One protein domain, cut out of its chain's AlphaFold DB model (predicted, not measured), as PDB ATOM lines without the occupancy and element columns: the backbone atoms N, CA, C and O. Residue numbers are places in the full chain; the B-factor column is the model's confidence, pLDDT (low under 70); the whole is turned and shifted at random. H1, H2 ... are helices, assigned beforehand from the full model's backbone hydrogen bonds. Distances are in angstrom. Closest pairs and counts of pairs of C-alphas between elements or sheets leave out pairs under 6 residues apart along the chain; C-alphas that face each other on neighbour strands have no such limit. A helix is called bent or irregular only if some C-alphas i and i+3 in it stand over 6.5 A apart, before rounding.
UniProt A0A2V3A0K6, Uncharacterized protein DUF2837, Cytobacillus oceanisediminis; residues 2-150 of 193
ATOM      1  N   GLU A   2     189.981 162.958 187.280       41.91
ATOM      2  CA  GLU A   2     189.080 163.942 186.641       41.91
ATOM      3  C   GLU A   2     187.589 163.543 186.659       41.91
ATOM      4  O   GLU A   2     186.736 164.396 186.887       41.91
ATOM      5  N   GLU A   3     187.253 162.251 186.533       41.97
ATOM      6  CA  GLU A   3     185.848 161.793 186.606       41.97
ATOM      7  C   GLU A   3     185.207 161.979 187.992       41.97
ATOM      8  O   GLU A   3     183.991 162.118 188.100       41.97
ATOM      9  N   LEU A   4     186.015 162.031 189.059       37.09
ATOM     10  CA  LEU A   4     185.517 162.255 190.420       37.09
ATOM     11  C   LEU A   4     185.226 163.745 190.686       37.09
ATOM     12  O   LEU A   4     184.373 164.055 191.509       37.09
ATOM     13  N   PHE A   5     185.886 164.651 189.955       38.50
ATOM     14  CA  PHE A   5     185.713 166.106 190.067       38.50
ATOM     15  C   PHE A   5     184.468 166.604 189.309       38.50
ATOM     16  O   PHE A   5     183.873 167.618 189.658       38.50
ATOM     17  N   SER A   6     184.007 165.858 188.297       44.59
ATOM     18  CA  SER A   6     182.780 166.192 187.552       44.59
ATOM     19  C   SER A   6     181.494 165.967 188.362       44.59
ATOM     20  O   SER A   6     180.481 166.612 188.092       44.59
ATOM     21  N   LEU A   7     181.521 165.070 189.356       45.97
ATOM     22  CA  LEU A   7     180.349 164.734 190.177       45.97
ATOM     23  C   LEU A   7     180.021 165.792 191.240       45.97
ATOM     24  O   LEU A   7     178.894 165.819 191.725       45.97
ATOM     25  N   GLU A   8     180.954 166.692 191.561       50.28
ATOM     26  CA  GLU A   8     180.754 167.758 192.557       50.28
ATOM     27  C   GLU A   8     179.988 168.973 191.988       50.28
ATOM     28  O   GLU A   8     179.415 169.760 192.736       50.28
ATOM     29  N   PHE A   9     179.886 169.085 190.655       52.59
ATOM     30  CA  PHE A   9     179.161 170.162 189.962       52.59
ATOM     31  C   PHE A   9     177.726 169.799 189.549       52.59
ATOM     32  O   PHE A   9     176.978 170.678 189.114       52.59
ATOM     33  N   ILE A  10     177.313 168.529 189.634       60.94
ATOM     34  CA  ILE A  10     175.975 168.105 189.194       60.94
ATOM     35  C   ILE A  10     174.979 168.313 190.334       60.94
ATOM     36  O   ILE A  10     174.887 167.529 191.277       60.94
ATOM     37  N   THR A  11     174.174 169.367 190.224       72.31
ATOM     38  CA  THR A  11     173.097 169.635 191.180       72.31
ATOM     39  C   THR A  11     172.020 168.550 191.087       72.31
ATOM     40  O   THR A  11     171.635 168.135 189.994       72.31
ATOM     41  N   VAL A  12     171.426 168.155 192.220       78.06
ATOM     42  CA  VAL A  12     170.272 167.226 192.281       78.06
ATOM     43  C   VAL A  12     169.143 167.635 191.318       78.06
ATOM     44  O   VAL A  12     168.496 166.786 190.706       78.06
ATOM     45  N   LYS A  13     168.957 168.948 191.116       80.69
ATOM     46  CA  LYS A  13     168.037 169.526 190.124       80.69
ATOM     47  C   LYS A  13     168.327 169.039 188.698       80.69
ATOM     48  O   LYS A  13     167.403 168.645 187.998       80.69
ATOM     49  N   VAL A  14     169.593 169.027 188.278       84.75
ATOM     50  CA  VAL A  14     170.012 168.638 186.920       84.75
ATOM     51  C   VAL A  14     169.777 167.152 186.692       84.75
ATOM     52  O   VAL A  14     169.299 166.773 185.626       84.75
ATOM     53  N   LEU A  15     170.022 166.311 187.702       85.69
ATOM     54  CA  LEU A  15     169.720 164.880 187.631       85.69
ATOM     55  C   LEU A  15     168.213 164.631 187.458       85.69
ATOM     56  O   LEU A  15     167.803 163.849 186.599       85.69
ATOM     57  N   LEU A  16     167.385 165.334 188.236       85.94
ATOM     58  CA  LEU A  16     165.929 165.229 188.155       85.94
ATOM     59  C   LEU A  16     165.414 165.709 186.792       85.94
ATOM     60  O   LEU A  16     164.645 165.000 186.147       85.94
ATOM     61  N   VAL A  17     165.890 166.859 186.305       90.25
ATOM     62  CA  VAL A  17     165.545 167.367 184.967       90.25
ATOM     63  C   VAL A  17     166.003 166.393 183.880       90.25
ATOM     64  O   VAL A  17     165.218 166.092 182.983       90.25
ATOM     65  N   SER A  18     167.209 165.831 183.985       90.25
ATOM     66  CA  SER A  18     167.744 164.838 183.039       90.25
ATOM     67  C   SER A  18     166.867 163.588 182.951       90.25
ATOM     68  O   SER A  18     166.630 163.083 181.855       90.25
ATOM     69  N   LEU A  19     166.321 163.114 184.076       91.44
ATOM     70  CA  LEU A  19     165.377 161.993 184.089       91.44
ATOM     71  C   LEU A  19     164.106 162.313 183.286       91.44
ATOM     72  O   LEU A  19     163.666 161.497 182.472       91.44
ATOM     73  N   PHE A  20     163.544 163.513 183.465       91.62
ATOM     74  CA  PHE A  20     162.419 163.975 182.650       91.62
ATOM     75  C   PHE A  20     162.802 164.092 181.168       91.62
ATOM     76  O   PHE A  20     162.027 163.649 180.323       91.62
ATOM     77  N   ILE A  21     163.998 164.608 180.841       94.06
ATOM     78  CA  ILE A  21     164.487 164.710 179.451       94.06
ATOM     79  C   ILE A  21     164.503 163.327 178.800       94.06
ATOM     80  O   ILE A  21     163.965 163.169 177.703       94.06
ATOM     81  N   ILE A  22     165.088 162.333 179.476       95.38
ATOM     82  CA  ILE A  22     165.191 160.957 178.974       95.38
ATOM     83  C   ILE A  22     163.802 160.406 178.657       95.38
ATOM     84  O   ILE A  22     163.587 159.854 177.574       95.38
ATOM     85  N   LEU A  23     162.851 160.567 179.579       93.62
ATOM     86  CA  LEU A  23     161.490 160.064 179.417       93.62
ATOM     87  C   LEU A  23     160.763 160.772 178.266       93.62
ATOM     88  O   LEU A  23     160.181 160.103 177.413       93.62
ATOM     89  N   ILE A  24     160.842 162.104 178.200       94.62
ATOM     90  CA  ILE A  24     160.210 162.910 177.146       94.62
ATOM     91  C   ILE A  24     160.785 162.542 175.774       94.62
ATOM     92  O   ILE A  24     160.024 162.177 174.880       94.62
ATOM     93  N   HIS A  25     162.113 162.533 175.609       94.81
ATOM     94  CA  HIS A  25     162.751 162.185 174.331       94.81
ATOM     95  C   HIS A  25     162.485 160.734 173.917       94.81
ATOM     96  O   HIS A  25     162.327 160.447 172.725       94.81
ATOM     97  N   SER A  26     162.369 159.819 174.885       93.94
ATOM     98  CA  SER A  26     161.935 158.446 174.607       93.94
ATOM     99  C   SER A  26     160.514 158.430 174.035       93.94
ATOM    100  O   SER A  26     160.283 157.788 173.013       93.94
ATOM    101  N   ILE A  27     159.567 159.157 174.640       93.19
ATOM    102  CA  ILE A  27     158.174 159.229 174.166       93.19
ATOM    103  C   ILE A  27     158.082 159.900 172.791       93.19
ATOM    104  O   ILE A  27     157.391 159.373 171.918       93.19
ATOM    105  N   GLU A  28     158.793 161.006 172.560       93.19
ATOM    106  CA  GLU A  28     158.832 161.672 171.247       93.19
ATOM    107  C   GLU A  28     159.341 160.726 170.160       93.19
ATOM    108  O   GLU A  28     158.754 160.624 169.081       93.19
ATOM    109  N   THR A  29     160.391 159.966 170.470       93.12
ATOM    110  CA  THR A  29     160.944 158.958 169.562       93.12
ATOM    111  C   THR A  29     159.950 157.815 169.327       93.12
ATOM    112  O   THR A  29     159.733 157.375 168.196       93.12
ATOM    113  N   LEU A  30     159.276 157.349 170.379       91.81
ATOM    114  CA  LEU A  30     158.275 156.288 170.290       91.81
ATOM    115  C   LEU A  30     156.995 156.730 169.573       91.81
ATOM    116  O   LEU A  30     156.320 155.890 168.977       91.81
ATOM    117  N   ALA A  31     156.672 158.023 169.534       91.94
ATOM    118  CA  ALA A  31     155.536 158.528 168.766       91.94
ATOM    119  C   ALA A  31     155.665 158.186 167.267       91.94
ATOM    120  O   ALA A  31     154.664 157.907 166.603       91.94
ATOM    121  N   TYR A  32     156.886 158.095 166.724       89.19
ATOM    122  CA  TYR A  32     157.103 157.645 165.343       89.19
ATOM    123  C   TYR A  32     156.649 156.200 165.099       89.19
ATOM    124  O   TYR A  32     156.178 155.887 163.999       89.19
ATOM    125  N   ALA A  33     156.700 155.335 166.119       88.50
ATOM    126  CA  ALA A  33     156.191 153.970 166.025       88.50
ATOM    127  C   ALA A  33     154.690 153.947 165.701       88.50
ATOM    128  O   ALA A  33     154.251 153.088 164.945       88.50
ATOM    129  N   VAL A  34     153.913 154.923 166.183       90.19
ATOM    130  CA  VAL A  34     152.465 155.023 165.927       90.19
ATOM    131  C   VAL A  34     152.168 155.202 164.438       90.19
ATOM    132  O   VAL A  34     151.280 154.544 163.895       90.19
ATOM    133  N   ARG A  35     152.937 156.059 163.754       87.94
ATOM    134  CA  ARG A  35     152.785 156.295 162.308       87.94
ATOM    135  C   ARG A  35     153.098 155.028 161.514       87.94
ATOM    136  O   ARG A  35     152.325 154.642 160.637       87.94
ATOM    137  N   LEU A  36     154.195 154.355 161.868       85.75
ATOM    138  CA  LEU A  36     154.584 153.083 161.260       85.75
ATOM    139  C   LEU A  36     153.521 151.997 161.499       85.75
ATOM    140  O   LEU A  36     153.140 151.278 160.573       85.75
ATOM    141  N   SER A  37     152.982 151.917 162.714       83.56
ATOM    142  CA  SER A  37     151.897 151.005 163.071       83.56
ATOM    143  C   SER A  37     150.614 151.283 162.297       83.56
ATOM    144  O   SER A  37     150.006 150.326 161.825       83.56
ATOM    145  N   GLY A  38     150.224 152.551 162.134       84.38
ATOM    146  CA  GLY A  38     149.031 152.963 161.388       84.38
ATOM    147  C   GLY A  38     149.097 152.586 159.909       84.38
ATOM    148  O   GLY A  38     148.119 152.071 159.365       84.38
ATOM    149  N   ALA A  39     150.270 152.739 159.284       86.12
ATOM    150  CA  ALA A  39     150.515 152.255 157.926       86.12
ATOM    151  C   ALA A  39     150.443 150.718 157.847       86.12
ATOM    152  O   ALA A  39     149.772 150.174 156.970       86.12
ATOM    153  N   ARG A  40     151.062 150.011 158.804       82.50
ATOM    154  CA  ARG A  40     151.070 148.539 158.862       82.50
ATOM    155  C   ARG A  40     149.667 147.936 158.957       82.50
ATOM    156  O   ARG A  40     149.412 146.913 158.330       82.50
ATOM    157  N   VAL A  41     148.774 148.543 159.741       84.38
ATOM    158  CA  VAL A  41     147.389 148.063 159.911       84.38
ATOM    159  C   VAL A  41     146.400 148.699 158.928       84.38
ATOM    160  O   VAL A  41     145.212 148.418 159.012       84.38
ATOM    161  N   LYS A  42     146.874 149.538 157.994       85.94
ATOM    162  CA  LYS A  42     146.064 150.277 157.005       85.94
ATOM    163  C   LYS A  42     144.988 151.197 157.613       85.94
ATOM    164  O   LYS A  42     144.028 151.553 156.940       85.94
ATOM    165  N   LEU A  43     145.170 151.633 158.860       85.69
ATOM    166  CA  LEU A  43     144.266 152.539 159.584       85.69
ATOM    167  C   LEU A  43     144.984 153.867 159.857       85.69
ATOM    168  O   LEU A  43     145.284 154.224 160.998       85.69
ATOM    169  N   ILE A  44     145.311 154.587 158.780       87.88
ATOM    170  CA  ILE A  44     146.167 155.783 158.827       87.88
ATOM    171  C   ILE A  44     145.516 156.903 159.648       87.88
ATOM    172  O   ILE A  44     146.196 157.524 160.459       87.88
ATOM    173  N   ALA A  45     144.205 157.128 159.499       86.62
ATOM    174  CA  ALA A  45     143.485 158.176 160.227       86.62
ATOM    175  C   ALA A  45     143.471 157.930 161.748       86.62
ATOM    176  O   ALA A  45     143.824 158.814 162.527       86.62
ATOM    177  N   SER A  46     143.149 156.705 162.174       84.88
ATOM    178  CA  SER A  46     143.179 156.306 163.587       84.88
ATOM    179  C   SER A  46     144.598 156.371 164.166       84.88
ATOM    180  O   SER A  46     144.790 156.852 165.282       84.88
ATOM    181  N   GLY A  47     145.608 155.960 163.391       87.12
ATOM    182  CA  GLY A  47     147.013 156.117 163.767       87.12
ATOM    183  C   GLY A  47     147.437 157.581 163.907       87.12
ATOM    184  O   GLY A  47     148.134 157.925 164.858       87.12
ATOM    185  N   LEU A  48     146.990 158.461 163.008       87.88
ATOM    186  CA  LEU A  48     147.300 159.889 163.068       87.88
ATOM    187  C   LEU A  48     146.660 160.562 164.289       87.88
ATOM    188  O   LEU A  48     147.311 161.376 164.936       87.88
ATOM    189  N   SER A  49     145.429 160.183 164.642       88.50
ATOM    190  CA  SER A  49     144.767 160.648 165.868       88.50
ATOM    191  C   SER A  49     145.567 160.270 167.122       88.50
ATOM    192  O   SER A  49     145.913 161.133 167.931       88.50
ATOM    193  N   LEU A  50     145.963 158.994 167.231       88.50
ATOM    194  CA  LEU A  50     146.781 158.508 168.345       88.50
ATOM    195  C   LEU A  50     148.160 159.186 168.395       88.50
ATOM    196  O   LEU A  50     148.645 159.529 169.472       88.50
ATOM    197  N   PHE A  51     148.781 159.418 167.237       90.25
ATOM    198  CA  PHE A  51     150.050 160.138 167.142       90.25
ATOM    199  C   PHE A  51     149.919 161.565 167.684       90.25
ATOM    200  O   PHE A  51     150.715 161.974 168.528       90.25
ATOM    201  N   SER A  52     148.909 162.306 167.224       89.00
ATOM    202  CA  SER A  52     148.671 163.686 167.652       89.00
ATOM    203  C   SER A  52     148.431 163.772 169.155       89.00
ATOM    204  O   SER A  52     149.003 164.637 169.812       89.00
ATOM    205  N   MET A  53     147.666 162.834 169.716       90.38
ATOM    206  CA  MET A  53     147.473 162.723 171.160       90.38
ATOM    207  C   MET A  53     148.797 162.577 171.915       90.38
ATOM    208  O   MET A  53     149.075 163.352 172.828       90.38
ATOM    209  N   ILE A  54     149.620 161.602 171.526       90.31
ATOM    210  CA  ILE A  54     150.888 161.322 172.208       90.31
ATOM    211  C   ILE A  54     151.836 162.526 172.101       90.31
ATOM    212  O   ILE A  54     152.455 162.908 173.093       90.31
ATOM    213  N   VAL A  55     151.916 163.167 170.930       89.44
ATOM    214  CA  VAL A  55     152.788 164.335 170.722       89.44
ATOM    215  C   VAL A  55     152.327 165.557 171.502       89.44
ATOM    216  O   VAL A  55     153.178 166.274 172.023       89.44
ATOM    217  N   ILE A  56     151.020 165.810 171.611       92.88
ATOM    218  CA  ILE A  56     150.518 166.925 172.426       92.88
ATOM    219  C   ILE A  56     150.931 166.724 173.884       92.88
ATOM    220  O   ILE A  56     151.518 167.628 174.469       92.88
ATOM    221  N   VAL A  57     150.720 165.525 174.437       88.75
ATOM    222  CA  VAL A  57     151.123 165.206 175.817       88.75
ATOM    223  C   VAL A  57     152.632 165.370 176.005       88.75
ATOM    224  O   VAL A  57     153.067 166.010 176.960       88.75
ATOM    225  N   SER A  58     153.438 164.858 175.070       91.06
ATOM    226  CA  SER A  58     154.897 164.980 175.130       91.06
ATOM    227  C   SER A  58     155.369 166.434 175.069       91.06
ATOM    228  O   SER A  58     156.228 166.850 175.843       91.06
ATOM    229  N   ARG A  59     154.768 167.239 174.185       91.81
ATOM    230  CA  ARG A  59     155.092 168.660 174.043       91.81
ATOM    231  C   ARG A  59     154.702 169.446 175.289       91.81
ATOM    232  O   ARG A  59     155.470 170.296 175.719       91.81
ATOM    233  N   MET A  60     153.551 169.141 175.886       92.44
ATOM    234  CA  MET A  60     153.149 169.737 177.160       92.44
ATOM    235  C   MET A  60     154.146 169.394 178.271       92.44
ATOM    236  O   MET A  60     154.564 170.292 178.994       92.44
ATOM    237  N   ALA A  61     154.597 168.139 178.363       91.94
ATOM    238  CA  ALA A  61     155.618 167.739 179.332       91.94
ATOM    239  C   ALA A  61     156.949 168.484 179.119       91.94
ATOM    240  O   ALA A  61     157.549 168.950 180.084       91.94
ATOM    241  N   ASN A  62     157.375 168.663 177.864       90.62
ATOM    242  CA  ASN A  62     158.569 169.440 177.523       90.62
ATOM    243  C   ASN A  62     158.419 170.925 177.911       90.62
ATOM    244  O   ASN A  62     159.294 171.499 178.550       90.62
ATOM    245  N   MET A  63     157.266 171.540 177.630       90.44
ATOM    246  CA  MET A  63     156.988 172.919 178.058       90.44
ATOM    247  C   MET A  63     156.973 173.064 179.585       90.44
ATOM    248  O   MET A  63     157.490 174.044 180.110       90.44
ATOM    249  N   MET A  64     156.428 172.083 180.310       88.31
ATOM    250  CA  MET A  64     156.468 172.067 181.775       88.31
ATOM    251  C   MET A  64     157.883 171.869 182.325       88.31
ATOM    252  O   MET A  64     158.164 172.320 183.430       88.31
ATOM    253  N   GLN A  65     158.771 171.211 181.579       88.75
ATOM    254  CA  GLN A  65     160.164 171.002 181.966       88.75
ATOM    255  C   GLN A  65     161.016 172.274 181.832       88.75
ATOM    256  O   GLN A  65     161.918 172.487 182.643       88.75
ATOM    257  N   GLN A  66     160.747 173.123 180.835       86.06
ATOM    258  CA  GLN A  66     161.567 174.302 180.523       86.06
ATOM    259  C   GLN A  66     161.824 175.244 181.717       86.06
ATOM    260  O   GLN A  66     162.984 175.615 181.902       86.06
ATOM    261  N   PRO A  67     160.837 175.593 182.572       86.75
ATOM    262  CA  PRO A  67     161.080 176.407 183.767       86.75
ATOM    263  C   PRO A  67     162.084 175.784 184.746       86.75
ATOM    264  O   PRO A  67     162.894 176.493 185.340       86.75
ATOM    265  N   PHE A  68     162.081 174.455 184.892       84.25
ATOM    266  CA  PHE A  68     163.046 173.764 185.750       84.25
ATOM    267  C   PHE A  68     164.460 173.863 185.182       84.25
ATOM    268  O   PHE A  68     165.400 174.098 185.940       84.25
ATOM    269  N   THR A  69     164.608 173.755 183.859       85.06
ATOM    270  CA  THR A  69     165.889 173.987 183.180       85.06
ATOM    271  C   THR A  69     166.337 175.447 183.297       85.06
ATOM    272  O   THR A  69     167.500 175.693 183.592       85.06
ATOM    273  N   GLY A  70     165.423 176.414 183.148       84.06
ATOM    274  CA  GLY A  70     165.710 177.845 183.320       84.06
ATOM    275  C   GLY A  70     166.229 178.179 184.720       84.06
ATOM    276  O   GLY A  70     167.241 178.857 184.854       84.06
ATOM    277  N   SER A  71     165.651 177.565 185.756       82.88
ATOM    278  CA  SER A  71     166.108 177.761 187.139       82.88
ATOM    279  C   SER A  71     167.560 177.323 187.396       82.88
ATOM    280  O   SER A  71     168.165 177.750 188.379       82.88
ATOM    281  N   ILE A  72     168.135 176.465 186.538       80.19
ATOM    282  CA  ILE A  72     169.554 176.073 186.602       80.19
ATOM    283  C   ILE A  72     170.444 177.247 186.180       80.19
ATOM    284  O   ILE A  72     171.492 177.457 186.785       80.19
ATOM    285  N   VAL A  73     170.006 178.017 185.181       81.88
ATOM    286  CA  VAL A  73     170.685 179.231 184.713       81.88
ATOM    287  C   VAL A  73     170.554 180.342 185.753       81.88
ATOM    288  O   VAL A  73     171.549 180.976 186.084       81.88
ATOM    289  N   ASP A  74     169.372 180.501 186.355       83.06
ATOM    290  CA  ASP A  74     169.126 181.528 187.381       83.06
ATOM    291  C   ASP A  74     169.925 181.299 188.680       83.06
ATOM    292  O   ASP A  74     170.136 182.228 189.453       83.06
ATOM    293  N   THR A  75     170.361 180.059 188.946       79.56
ATOM    294  CA  THR A  75     171.165 179.708 190.137       79.56
ATOM    295  C   THR A  75     172.675 179.672 189.828       79.56
ATOM    296  O   THR A  75     173.465 179.249 190.672       79.56
ATOM    297  N   ALA A  76     173.102 180.046 188.618       80.56
ATOM    298  CA  ALA A  76     174.501 179.943 188.214       80.56
ATOM    299  C   ALA A  76     175.371 181.044 188.870       80.56
ATOM    300  O   ALA A  76     174.960 182.204 188.894       80.56
ATOM    301  N   PRO A  77     176.577 180.721 189.380       80.69
ATOM    302  CA  PRO A  77     177.473 181.714 189.978       80.69
ATOM    303  C   PRO A  77     177.960 182.742 188.948       80.69
ATOM    304  O   PRO A  77     178.382 182.347 187.863       80.69
ATOM    305  N   GLU A  78     177.992 184.034 189.295       79.50
ATOM    306  CA  GLU A  78     178.422 185.108 188.377       79.50
ATOM    307  C   GLU A  78     179.885 184.962 187.924       79.50
ATOM    308  O   GLU A  78     180.196 185.166 186.752       79.50
ATOM    309  N   GLU A  79     180.780 184.531 188.819       76.69
ATOM    310  CA  GLU A  79     182.221 184.422 188.540       76.69
ATOM    311  C   GLU A  79     182.571 183.341 187.501       76.69
ATOM    312  O   GLU A  79     183.575 183.454 186.804       76.69
ATOM    313  N   ASN A  80     181.747 182.294 187.376       77.56
ATOM    314  CA  ASN A  80     181.985 181.149 186.484       77.56
ATOM    315  C   ASN A  80     180.731 180.764 185.684       77.56
ATOM    316  O   ASN A  80     180.540 179.597 185.329       77.56
ATOM    317  N   PHE A  81     179.873 181.746 185.398       79.38
ATOM    318  CA  PHE A  81     178.542 181.541 184.827       79.38
ATOM    319  C   PHE A  81     178.567 180.680 183.559       79.38
ATOM    320  O   PHE A  81     177.880 179.663 183.479       79.38
ATOM    321  N   LEU A  82     179.417 181.042 182.588       80.50
ATOM    322  CA  LEU A  82     179.501 180.342 181.302       80.50
ATOM    323  C   LEU A  82     179.949 178.885 181.464       80.50
ATOM    324  O   LEU A  82     179.292 177.988 180.943       80.50
ATOM    325  N   ALA A  83     181.018 178.641 182.228       79.88
ATOM    326  CA  ALA A  83     181.552 177.297 182.438       79.88
ATOM    327  C   ALA A  83     180.577 176.402 183.226       79.88
ATOM    328  O   ALA A  83     180.421 175.218 182.915       79.88
ATOM    329  N   PHE A  84     179.880 176.970 184.218       80.62
ATOM    330  CA  PHE A  84     178.857 176.260 184.983       80.62
ATOM    331  C   PHE A  84     177.689 175.848 184.082       80.62
ATOM    332  O   PHE A  84     177.357 174.664 184.012       80.62
ATOM    333  N   VAL A  85     177.095 176.804 183.359       82.94
ATOM    334  CA  VAL A  85     175.940 176.561 182.483       82.94
ATOM    335  C   VAL A  85     176.300 175.581 181.368       82.94
ATOM    336  O   VAL A  85     175.547 174.636 181.126       82.94
ATOM    337  N   GLU A  86     177.465 175.738 180.738       84.12
ATOM    338  CA  GLU A  86     177.941 174.832 179.691       84.12
ATOM    339  C   GLU A  86     178.006 173.379 180.177       84.12
ATOM    340  O   GLU A  86     177.508 172.473 179.498       84.12
ATOM    341  N   ASN A  87     178.571 173.146 181.366       82.12
ATOM    342  CA  ASN A  87     178.696 171.798 181.911       82.12
ATOM    343  C   ASN A  87     177.319 171.177 182.210       82.12
ATOM    344  O   ASN A  87     177.069 170.026 181.844       82.12
ATOM    345  N   GLN A  88     176.382 171.950 182.780       82.81
ATOM    346  CA  GLN A  88     175.018 171.461 183.022       82.81
ATOM    347  C   GLN A  88     174.296 171.124 181.710       82.81
ATOM    348  O   GLN A  88     173.706 170.051 181.581       82.81
ATOM    349  N   TYR A  89     174.373 171.999 180.703       84.69
ATOM    350  CA  TYR A  89     173.723 171.768 179.410       84.69
ATOM    351  C   TYR A  89     174.308 170.567 178.666       84.69
ATOM    352  O   TYR A  89     173.558 169.826 178.031       84.69
ATOM    353  N   ARG A  90     175.614 170.308 178.787       87.12
ATOM    354  CA  ARG A  90     176.250 169.118 178.207       87.12
ATOM    355  C   ARG A  90     175.653 167.825 178.765       87.12
ATOM    356  O   ARG A  90     175.373 166.907 177.996       87.12
ATOM    357  N   VAL A  91     175.388 167.775 180.074       87.50
ATOM    358  CA  VAL A  91     174.710 166.639 180.720       87.50
ATOM    359  C   VAL A  91     173.267 166.508 180.226       87.50
ATOM    360  O   VAL A  91     172.849 165.410 179.863       87.50
ATOM    361  N   LEU A  92     172.524 167.615 180.131       90.06
ATOM    362  CA  LEU A  92     171.137 167.618 179.646       90.06
ATOM    363  C   LEU A  92     171.025 167.149 178.181       90.06
ATOM    364  O   LEU A  92     170.129 166.375 177.842       90.06
ATOM    365  N   ILE A  93     171.959 167.562 177.319       89.88
ATOM    366  CA  ILE A  93     172.060 167.108 175.920       89.88
ATOM    367  C   ILE A  93     172.491 165.631 175.852       89.88
ATOM    368  O   ILE A  93     172.003 164.858 175.022       89.88
ATOM    369  N   GLY A  94     173.379 165.194 176.747       92.50
ATOM    370  CA  GLY A  94     173.704 163.775 176.899       92.50
ATOM    371  C   GLY A  94     172.464 162.951 177.262       92.50
ATOM    372  O   GLY A  94     172.192 161.920 176.642       92.50
ATOM    373  N   ALA A  95     171.657 163.443 178.201       92.06
ATOM    374  CA  ALA A  95     170.419 162.806 178.636       92.06
ATOM    375  C   ALA A  95     169.379 162.704 177.504       92.06
ATOM    376  O   ALA A  95     168.745 161.658 177.349       92.06
ATOM    377  N   SER A  96     169.233 163.735 176.665       93.00
ATOM    378  CA  SER A  96     168.324 163.683 175.508       93.00
ATOM    379  C   SER A  96     168.744 162.616 174.501       93.00
ATOM    380  O   SER A  96     167.914 161.821 174.059       93.00
ATOM    381  N   THR A  97     170.046 162.523 174.228       94.31
ATOM    382  CA  THR A  97     170.625 161.505 173.346       94.31
ATOM    383  C   THR A  97     170.351 160.096 173.874       94.31
ATOM    384  O   THR A  97     169.886 159.232 173.127       94.31
ATOM    385  N   VAL A  98     170.568 159.868 175.174       95.88
ATOM    386  CA  VAL A  98     170.259 158.588 175.832       95.88
ATOM    387  C   VAL A  98     168.768 158.261 175.723       95.88
ATOM    388  O   VAL A  98     168.419 157.141 175.350       95.88
ATOM    389  N   GLY A  99     167.886 159.234 175.967       94.62
ATOM    390  CA  GLY A  99     166.441 159.069 175.794       94.62
ATOM    391  C   GLY A  99     166.056 158.663 174.371       94.62
ATOM    392  O   GLY A  99     165.293 157.717 174.174       94.62
ATOM    393  N   THR A 100     166.634 159.303 173.356       94.31
ATOM    394  CA  THR A 100     166.397 158.928 171.957       94.31
ATOM    395  C   THR A 100     166.901 157.520 171.646       94.31
ATOM    396  O   THR A 100     166.180 156.750 171.012       94.31
ATOM    397  N   ILE A 101     168.091 157.133 172.120       92.81
ATOM    398  CA  ILE A 101     168.625 155.774 171.930       92.81
ATOM    399  C   ILE A 101     167.693 154.733 172.560       92.81
ATOM    400  O   ILE A 101     167.364 153.732 171.916       92.81
ATOM    401  N   ILE A 102     167.216 154.982 173.782       91.44
ATOM    402  CA  ILE A 102     166.237 154.122 174.461       91.44
ATOM    403  C   ILE A 102     164.952 154.025 173.631       91.44
ATOM    404  O   ILE A 102     164.463 152.923 173.377       91.44
ATOM    405  N   GLY A 103     164.432 155.155 173.148       89.81
ATOM    406  CA  GLY A 103     163.256 155.190 172.280       89.81
ATOM    407  C   GLY A 103     163.434 154.381 170.989       89.81
ATOM    408  O   GLY A 103     162.548 153.608 170.625       89.81
ATOM    409  N   ILE A 104     164.590 154.495 170.325       86.75
ATOM    410  CA  ILE A 104     164.928 153.723 169.117       86.75
ATOM    411  C   ILE A 104     164.978 152.224 169.430       86.75
ATOM    412  O   ILE A 104     164.419 151.420 168.681       86.75
ATOM    413  N   LEU A 105     165.606 151.837 170.542       84.25
ATOM    414  CA  LEU A 105     165.710 150.436 170.953       84.25
ATOM    415  C   LEU A 105     164.332 149.826 171.259       84.25
ATOM    416  O   LEU A 105     164.075 148.665 170.939       84.25
ATOM    417  N   LEU A 106     163.434 150.616 171.849       84.62
ATOM    418  CA  LEU A 106     162.071 150.211 172.199       84.62
ATOM    419  C   LEU A 106     161.085 150.289 171.021       84.62
ATOM    420  O   LEU A 106     159.981 149.739 171.103       84.62
ATOM    421  N   LEU A 107     161.473 150.918 169.913       84.31
ATOM    422  CA  LEU A 107     160.640 151.127 168.732       84.31
ATOM    423  C   LEU A 107     159.940 149.849 168.222       84.31
ATOM    424  O   LEU A 107     158.714 149.887 168.098       84.31
ATOM    425  N   PRO A 108     160.612 148.702 167.967       78.62
ATOM    426  CA  PRO A 108     159.934 147.500 167.459       78.62
ATOM    427  C   PRO A 108     158.839 146.984 168.407       78.62
ATOM    428  O   PRO A 108     157.771 146.557 167.954       78.62
ATOM    429  N   THR A 109     159.074 147.080 169.716       79.75
ATOM    430  CA  THR A 109     158.116 146.690 170.758       79.75
ATOM    431  C   THR A 109     156.868 147.562 170.690       79.75
ATOM    432  O   THR A 109     155.745 147.057 170.623       79.75
ATOM    433  N   PHE A 110     157.054 148.880 170.637       83.12
ATOM    434  CA  PHE A 110     155.946 149.828 170.582       83.12
ATOM    435  C   PHE A 110     155.201 149.795 169.250       83.12
ATOM    436  O   PHE A 110     153.984 149.956 169.250       83.12
ATOM    437  N   VAL A 111     155.863 149.477 168.129       82.62
ATOM    438  CA  VAL A 111     155.169 149.255 166.849       82.62
ATOM    439  C   VAL A 111     154.137 148.129 166.982       82.62
ATOM    440  O   VAL A 111     152.999 148.264 166.529       82.62
ATOM    441  N   ALA A 112     154.496 147.015 167.626       78.00
ATOM    442  CA  ALA A 112     153.570 145.901 167.828       78.00
ATOM    443  C   ALA A 112     152.406 146.265 168.769       78.00
ATOM    444  O   ALA A 112     151.267 145.855 168.523       78.00
ATOM    445  N   ILE A 113     152.681 147.041 169.821       82.81
ATOM    446  CA  ILE A 113     151.672 147.513 170.781       82.81
ATOM    447  C   ILE A 113     150.705 148.483 170.098       82.81
ATOM    448  O   ILE A 113     149.492 148.259 170.113       82.81
ATOM    449  N   PHE A 114     151.227 149.515 169.432       86.31
ATOM    450  CA  PHE A 114     150.411 150.532 168.779       86.31
ATOM    451  C   PHE A 114     149.605 149.977 167.611       86.31
ATOM    452  O   PHE A 114     148.475 150.406 167.419       86.31
ATOM    453  N   SER A 115     150.099 148.974 166.877       84.12
ATOM    454  CA  SER A 115     149.282 148.318 165.844       84.12
ATOM    455  C   SER A 115     147.992 147.737 166.427       84.12
ATOM    456  O   SER A 115     146.927 147.916 165.846       84.12
ATOM    457  N   ARG A 116     148.057 147.096 167.601       81.81
ATOM    458  CA  ARG A 116     146.864 146.560 168.279       81.81
ATOM    459  C   ARG A 116     145.983 147.674 168.833       81.81
ATOM    460  O   ARG A 116     144.769 147.606 168.674       81.81
ATOM    461  N   ALA A 117     146.595 148.692 169.437       83.00
ATOM    462  CA  ALA A 117     145.885 149.856 169.958       83.00
ATOM    463  C   ALA A 117     145.074 150.559 168.856       83.00
ATOM    464  O   ALA A 117     143.895 150.830 169.041       83.00
ATOM    465  N   ILE A 118     145.672 150.773 167.681       85.88
ATOM    466  CA  ILE A 118     145.017 151.415 166.534       85.88
ATOM    467  C   ILE A 118     143.850 150.570 166.007       85.88
ATOM    468  O   ILE A 118     142.803 151.129 165.697       85.88
ATOM    469  N   ILE A 119     143.996 149.240 165.928       82.94
ATOM    470  CA  ILE A 119     142.895 148.349 165.520       82.94
ATOM    471  C   ILE A 119     141.730 148.449 166.510       82.94
ATOM    472  O   ILE A 119     140.580 148.551 166.095       82.94
ATOM    473  N   HIS A 120     142.020 148.461 167.814       81.31
ATOM    474  CA  HIS A 120     140.988 148.620 168.840       81.31
ATOM    475  C   HIS A 120     140.293 149.981 168.731       81.31
ATOM    476  O   HIS A 120     139.068 150.044 168.697       81.31
ATOM    477  N   LEU A 121     141.082 151.049 168.566       78.88
ATOM    478  CA  LEU A 121     140.578 152.403 168.367       78.88
ATOM    479  C   LEU A 121     139.641 152.482 167.154       78.88
ATOM    480  O   LEU A 121     138.608 153.135 167.231       78.88
ATOM    481  N   ALA A 122     139.980 151.823 166.044       81.06
ATOM    482  CA  ALA A 122     139.134 151.804 164.855       81.06
ATOM    483  C   ALA A 122     137.839 150.998 165.053       81.06
ATOM    484  O   ALA A 122     136.786 151.426 164.587       81.06
ATOM    485  N   ASN A 123     137.901 149.870 165.766       78.25
ATOM    486  CA  ASN A 123     136.745 148.997 165.988       78.25
ATOM    487  C   ASN A 123     135.723 149.585 166.975       78.25
ATOM    488  O   ASN A 123     134.531 149.329 166.842       78.25
ATOM    489  N   GLU A 124     136.163 150.398 167.937       69.56
ATOM    490  CA  GLU A 124     135.294 151.063 168.922       69.56
ATOM    491  C   GLU A 124     134.829 152.460 168.463       69.56
ATOM    492  O   GLU A 124     134.579 153.360 169.270       69.56
ATOM    493  N   GLY A 125     134.741 152.674 167.146       64.50
ATOM    494  CA  GLY A 125     134.220 153.913 166.560       64.50
ATOM    495  C   GLY A 125     135.144 155.128 166.700       64.50
ATOM    496  O   GLY A 125     134.678 156.261 166.615       64.50
ATOM    497  N   GLY A 126     136.446 154.930 166.932       59.75
ATOM    498  CA  GLY A 126     137.421 156.017 167.075       59.75
ATOM    499  C   GLY A 126     137.496 156.631 168.476       59.75
ATOM    500  O   GLY A 126     138.178 157.641 168.653       59.75
ATOM    501  N   SER A 127     136.825 156.043 169.474       61.91
ATOM    502  CA  SER A 127     136.772 156.584 170.837       61.91
ATOM    503  C   SER A 127     138.104 156.451 171.580       61.91
ATOM    504  O   SER A 127     138.438 155.443 172.202       61.91
ATOM    505  N   VAL A 128     138.834 157.558 171.570       57.19
ATOM    506  CA  VAL A 128     140.091 157.828 172.273       57.19
ATOM    507  C   VAL A 128     140.136 157.396 173.762       57.19
ATOM    508  O   VAL A 128     141.165 156.850 174.168       57.19
ATOM    509  N   PRO A 129     139.083 157.558 174.598       55.94
ATOM    510  CA  PRO A 129     139.147 157.222 176.030       55.94
ATOM    511  C   PRO A 129     139.281 155.723 176.330       55.94
ATOM    512  O   PRO A 129     139.744 155.347 177.406       55.94
ATOM    513  N   SER A 130     138.895 154.854 175.393       56.03
ATOM    514  CA  SER A 130     139.000 153.404 175.578       56.03
ATOM    515  C   SER A 130     140.458 152.913 175.587       56.03
ATOM    516  O   SER A 130     140.814 151.964 176.290       56.03
ATOM    517  N   LEU A 131     141.361 153.643 174.922       52.12
ATOM    518  CA  LEU A 131     142.797 153.341 174.896       52.12
ATOM    519  C   LEU A 131     143.483 153.491 176.260       52.12
ATOM    520  O   LEU A 131     144.404 152.727 176.561       52.12
ATOM    521  N   LEU A 132     143.017 154.418 177.107       57.34
ATOM    522  CA  LEU A 132     143.551 154.597 178.464       57.34
ATOM    523  C   LEU A 132     143.364 153.334 179.319       57.34
ATOM    524  O   LEU A 132     144.231 153.001 180.125       57.34
ATOM    525  N   LYS A 133     142.282 152.574 179.093       54.03
ATOM    526  CA  LYS A 133     142.012 151.313 179.809       54.03
ATOM    527  C   LYS A 133     142.950 150.178 179.380       54.03
ATOM    528  O   LYS A 133     143.269 149.305 180.183       54.03
ATOM    529  N   ILE A 134     143.431 150.193 178.136       54.56
ATOM    530  CA  ILE A 134     144.306 149.144 177.587       54.56
ATOM    531  C   ILE A 134     145.759 149.339 178.033       54.56
ATOM    532  O   ILE A 134     146.447 148.350 178.305       54.56
ATOM    533  N   GLY A 135     146.212 150.593 178.180       52.09
ATOM    534  CA  GLY A 135     147.559 150.926 178.662       52.09
ATOM    535  C   GLY A 135     147.905 150.308 180.025       52.09
ATOM    536  O   GLY A 135     149.067 150.009 180.283       52.09
ATOM    537  N   PHE A 136     146.899 150.019 180.857       48.59
ATOM    538  CA  PHE A 136     147.067 149.410 182.181       48.59
ATOM    539  C   PHE A 136     147.205 147.878 182.187       48.59
ATOM    540  O   PHE A 136     147.457 147.281 183.234       48.59
ATOM    541  N   THR A 137     147.056 147.194 181.047       46.69
ATOM    542  CA  THR A 137     147.074 145.724 181.032       46.69
ATOM    543  C   THR A 137     148.483 145.167 180.777       46.69
ATOM    544  O   THR A 137     148.899 144.916 179.642       46.69
ATOM    545  N   TRP A 138     149.188 144.872 181.877       41.91
ATOM    546  CA  TRP A 138     150.526 144.246 181.970       41.91
ATOM    547  C   TRP A 138     150.718 142.991 181.089       41.91
ATOM    548  O   TRP A 138     151.817 142.672 180.630       41.91
ATOM    549  N   LYS A 139     149.624 142.282 180.785       46.81
ATOM    550  CA  LYS A 139     149.605 141.064 179.957       46.81
ATOM    551  C   LYS A 139     149.966 141.322 178.483       46.81
ATOM    552  O   LYS A 139     150.488 140.418 177.828       46.81
ATOM    553  N   TYR A 140     149.725 142.527 177.954       49.16
ATOM    554  CA  TYR A 140     150.046 142.874 176.557       49.16
ATOM    555  C   TYR A 140     151.505 143.304 176.371       49.16
ATOM    556  O   TYR A 140     152.108 142.962 175.352       49.16
ATOM    557  N   LEU A 141     152.099 143.946 177.383       50.56
ATOM    558  CA  LEU A 141     153.511 144.342 177.393       50.56
ATOM    559  C   LEU A 141     154.439 143.114 177.304       50.56
ATOM    560  O   LEU A 141     155.361 143.077 176.492       50.56
ATOM    561  N   LYS A 142     154.117 142.045 178.050       46.53
ATOM    562  CA  LYS A 142     154.895 140.791 178.067       46.53
ATOM    563  C   LYS A 142     154.873 140.033 176.730       46.53
ATOM    564  O   LYS A 142     155.857 139.392 176.377       46.53
ATOM    565  N   ARG A 143     153.783 140.138 175.955       46.91
ATOM    566  CA  ARG A 143     153.673 139.544 174.604       46.91
ATOM    567  C   ARG A 143     154.379 140.368 173.521       46.91
ATOM    568  O   ARG A 143     154.844 139.787 172.543       46.91
ATOM    569  N   GLY A 144     154.482 141.688 173.700       45.69
ATOM    570  CA  GLY A 144     155.311 142.556 172.855       45.69
ATOM    571  C   GLY A 144     156.805 142.258 173.009       45.69
ATOM    572  O   GLY A 144     157.513 142.180 172.010       45.69
ATOM    573  N   LEU A 145     157.252 141.975 174.238       47.41
ATOM    574  CA  LEU A 145     158.635 141.578 174.539       47.41
ATOM    575  C   LEU A 145     159.032 140.240 173.892       47.41
ATOM    576  O   LEU A 145     160.155 140.097 173.440       47.41
ATOM    577  N   THR A 146     158.131 139.265 173.748       44.84
ATOM    578  CA  THR A 146     158.445 138.008 173.028       44.84
ATOM    579  C   THR A 146     158.612 138.171 171.512       44.84
ATOM    580  O   THR A 146     159.033 137.235 170.840       44.84
ATOM    581  N   GLN A 147     158.303 139.348 170.963       44.94
ATOM    582  CA  GLN A 147     158.452 139.683 169.547       44.94
ATOM    583  C   GLN A 147     159.662 140.603 169.299       44.94
ATOM    584  O   GLN A 147     159.605 141.461 168.418       44.94
ATOM    585  N   PHE A 148     160.764 140.407 170.043       42.59
ATOM    586  CA  PHE A 148     162.098 140.924 169.703       42.59
ATOM    587  C   PHE A 148     162.523 140.417 168.312       42.59
ATOM    588  O   PHE A 148     163.259 139.449 168.153       42.59
ATOM    589  N   GLY A 149     162.017 141.067 167.268       46.38
ATOM    590  CA  GLY A 149     162.518 140.949 165.914       46.38
ATOM    591  C   GLY A 149     163.599 141.996 165.737       46.38
ATOM    592  O   GLY A 149     163.284 143.165 165.527       46.38
ATOM    593  N   ILE A 150     164.862 141.581 165.835       44.03
ATOM    594  CA  ILE A 150     166.011 142.399 165.436       44.03
ATOM    595  C   ILE A 150     165.714 142.946 164.026       44.03
ATOM    596  O   ILE A 150     165.356 142.150 163.148       44.03
TER     597      ILE A 150
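Overview. This is residues 2 to 150 of the 193 residues of the protein "Uncharacterized protein DUF2837" of Cytobacillus oceanisediminis (UniProt A0A2V3A0K6). Three long helices, H2, H3 and H4, run side by side in a long, narrow bundle, up and down. At the end where H4 finishes, the short helices H5 and H6 pack across it, while the short helix H1 lies off the other end and touches no helix. The printed part has 149 residues with six named helices, H1 to H6 in chain order, and no named strand; its class is all helix. The whole is loose, with a radius of gyration of the C-alphas of 19.1 A, and a rod spanning 62 by 30 by 24 A.

Along the chain. H1 covers residues 2 to 8, from C-alpha 2 at (189.080, 163.942, 186.641), and is 10.9 A long. H2, residues 12 to 40, measures 42.8 A. H3, residues 44 to 74, was assigned as one helix by its hydrogen bonds but is bent, with C-alphas 64 and 67 6.6 A apart. Its arms are H3a, residues 44 to 64, 30.0 A, and H3b, residues 67 to 74, 10.2 A; their tilt is a shallow 33 degrees, only just short of steep. H4, residues 78 to 123, is the longest helix at 59.5 A and ends with C-alpha 123 at (136.745, 148.997, 165.988). It is irregular, with C-alphas 79 and 82 8.7 A apart, and has a kink of 62 degrees near residue 108. H5, residues 129 to 135, measures 10.8 A. H6, residues 138 to 145, measures 11.3 A and ends with C-alpha 145 at (158.635, 141.578, 174.539).

Arrangement. H4 is the hub. It touches H2 at a shallow tilt of 31 degrees, the same way, with the closest C-alphas, of Ile 22 and Gly 99, 3.9 A apart. H2 and H3a form a helical hairpin at 9 degrees, opposite ways, closest at the C-alphas of Gly 38 and Gly 47, 4.4 A. H4 touches H5 with residues 117 to 121 alone, about perpendicular at 76 degrees; the closest C-alphas, of Ala 117 and Leu 131, are 6.8 A apart. It touches H6 with residues 109 to 113 alone, about perpendicular at 82 degrees, closest at the C-alphas of Thr 109 and Gly 144, 5.4 A. H5 and H6 are apart. Each O i to N i+4 pair is within hydrogen-bond range in H3a, against 21 of 25 in H2, 2 of 4 in H3b, 37 of 42 in H4, 2 of 4 in H6, and 1 of 3 in H1 and in H5, where 1 of 4 and 3 of 4 O i to N i+3 pairs are.

Size, cuts and confidence. The C-alphas farthest apart, of Glu 79 and Asn 123, are 61.9 A apart. The printed part has no cut, and its five links between helices are tight. Residues 2 to 10 and 124 to 150 have pLDDT under 70; the mean of the printed part is 77.7.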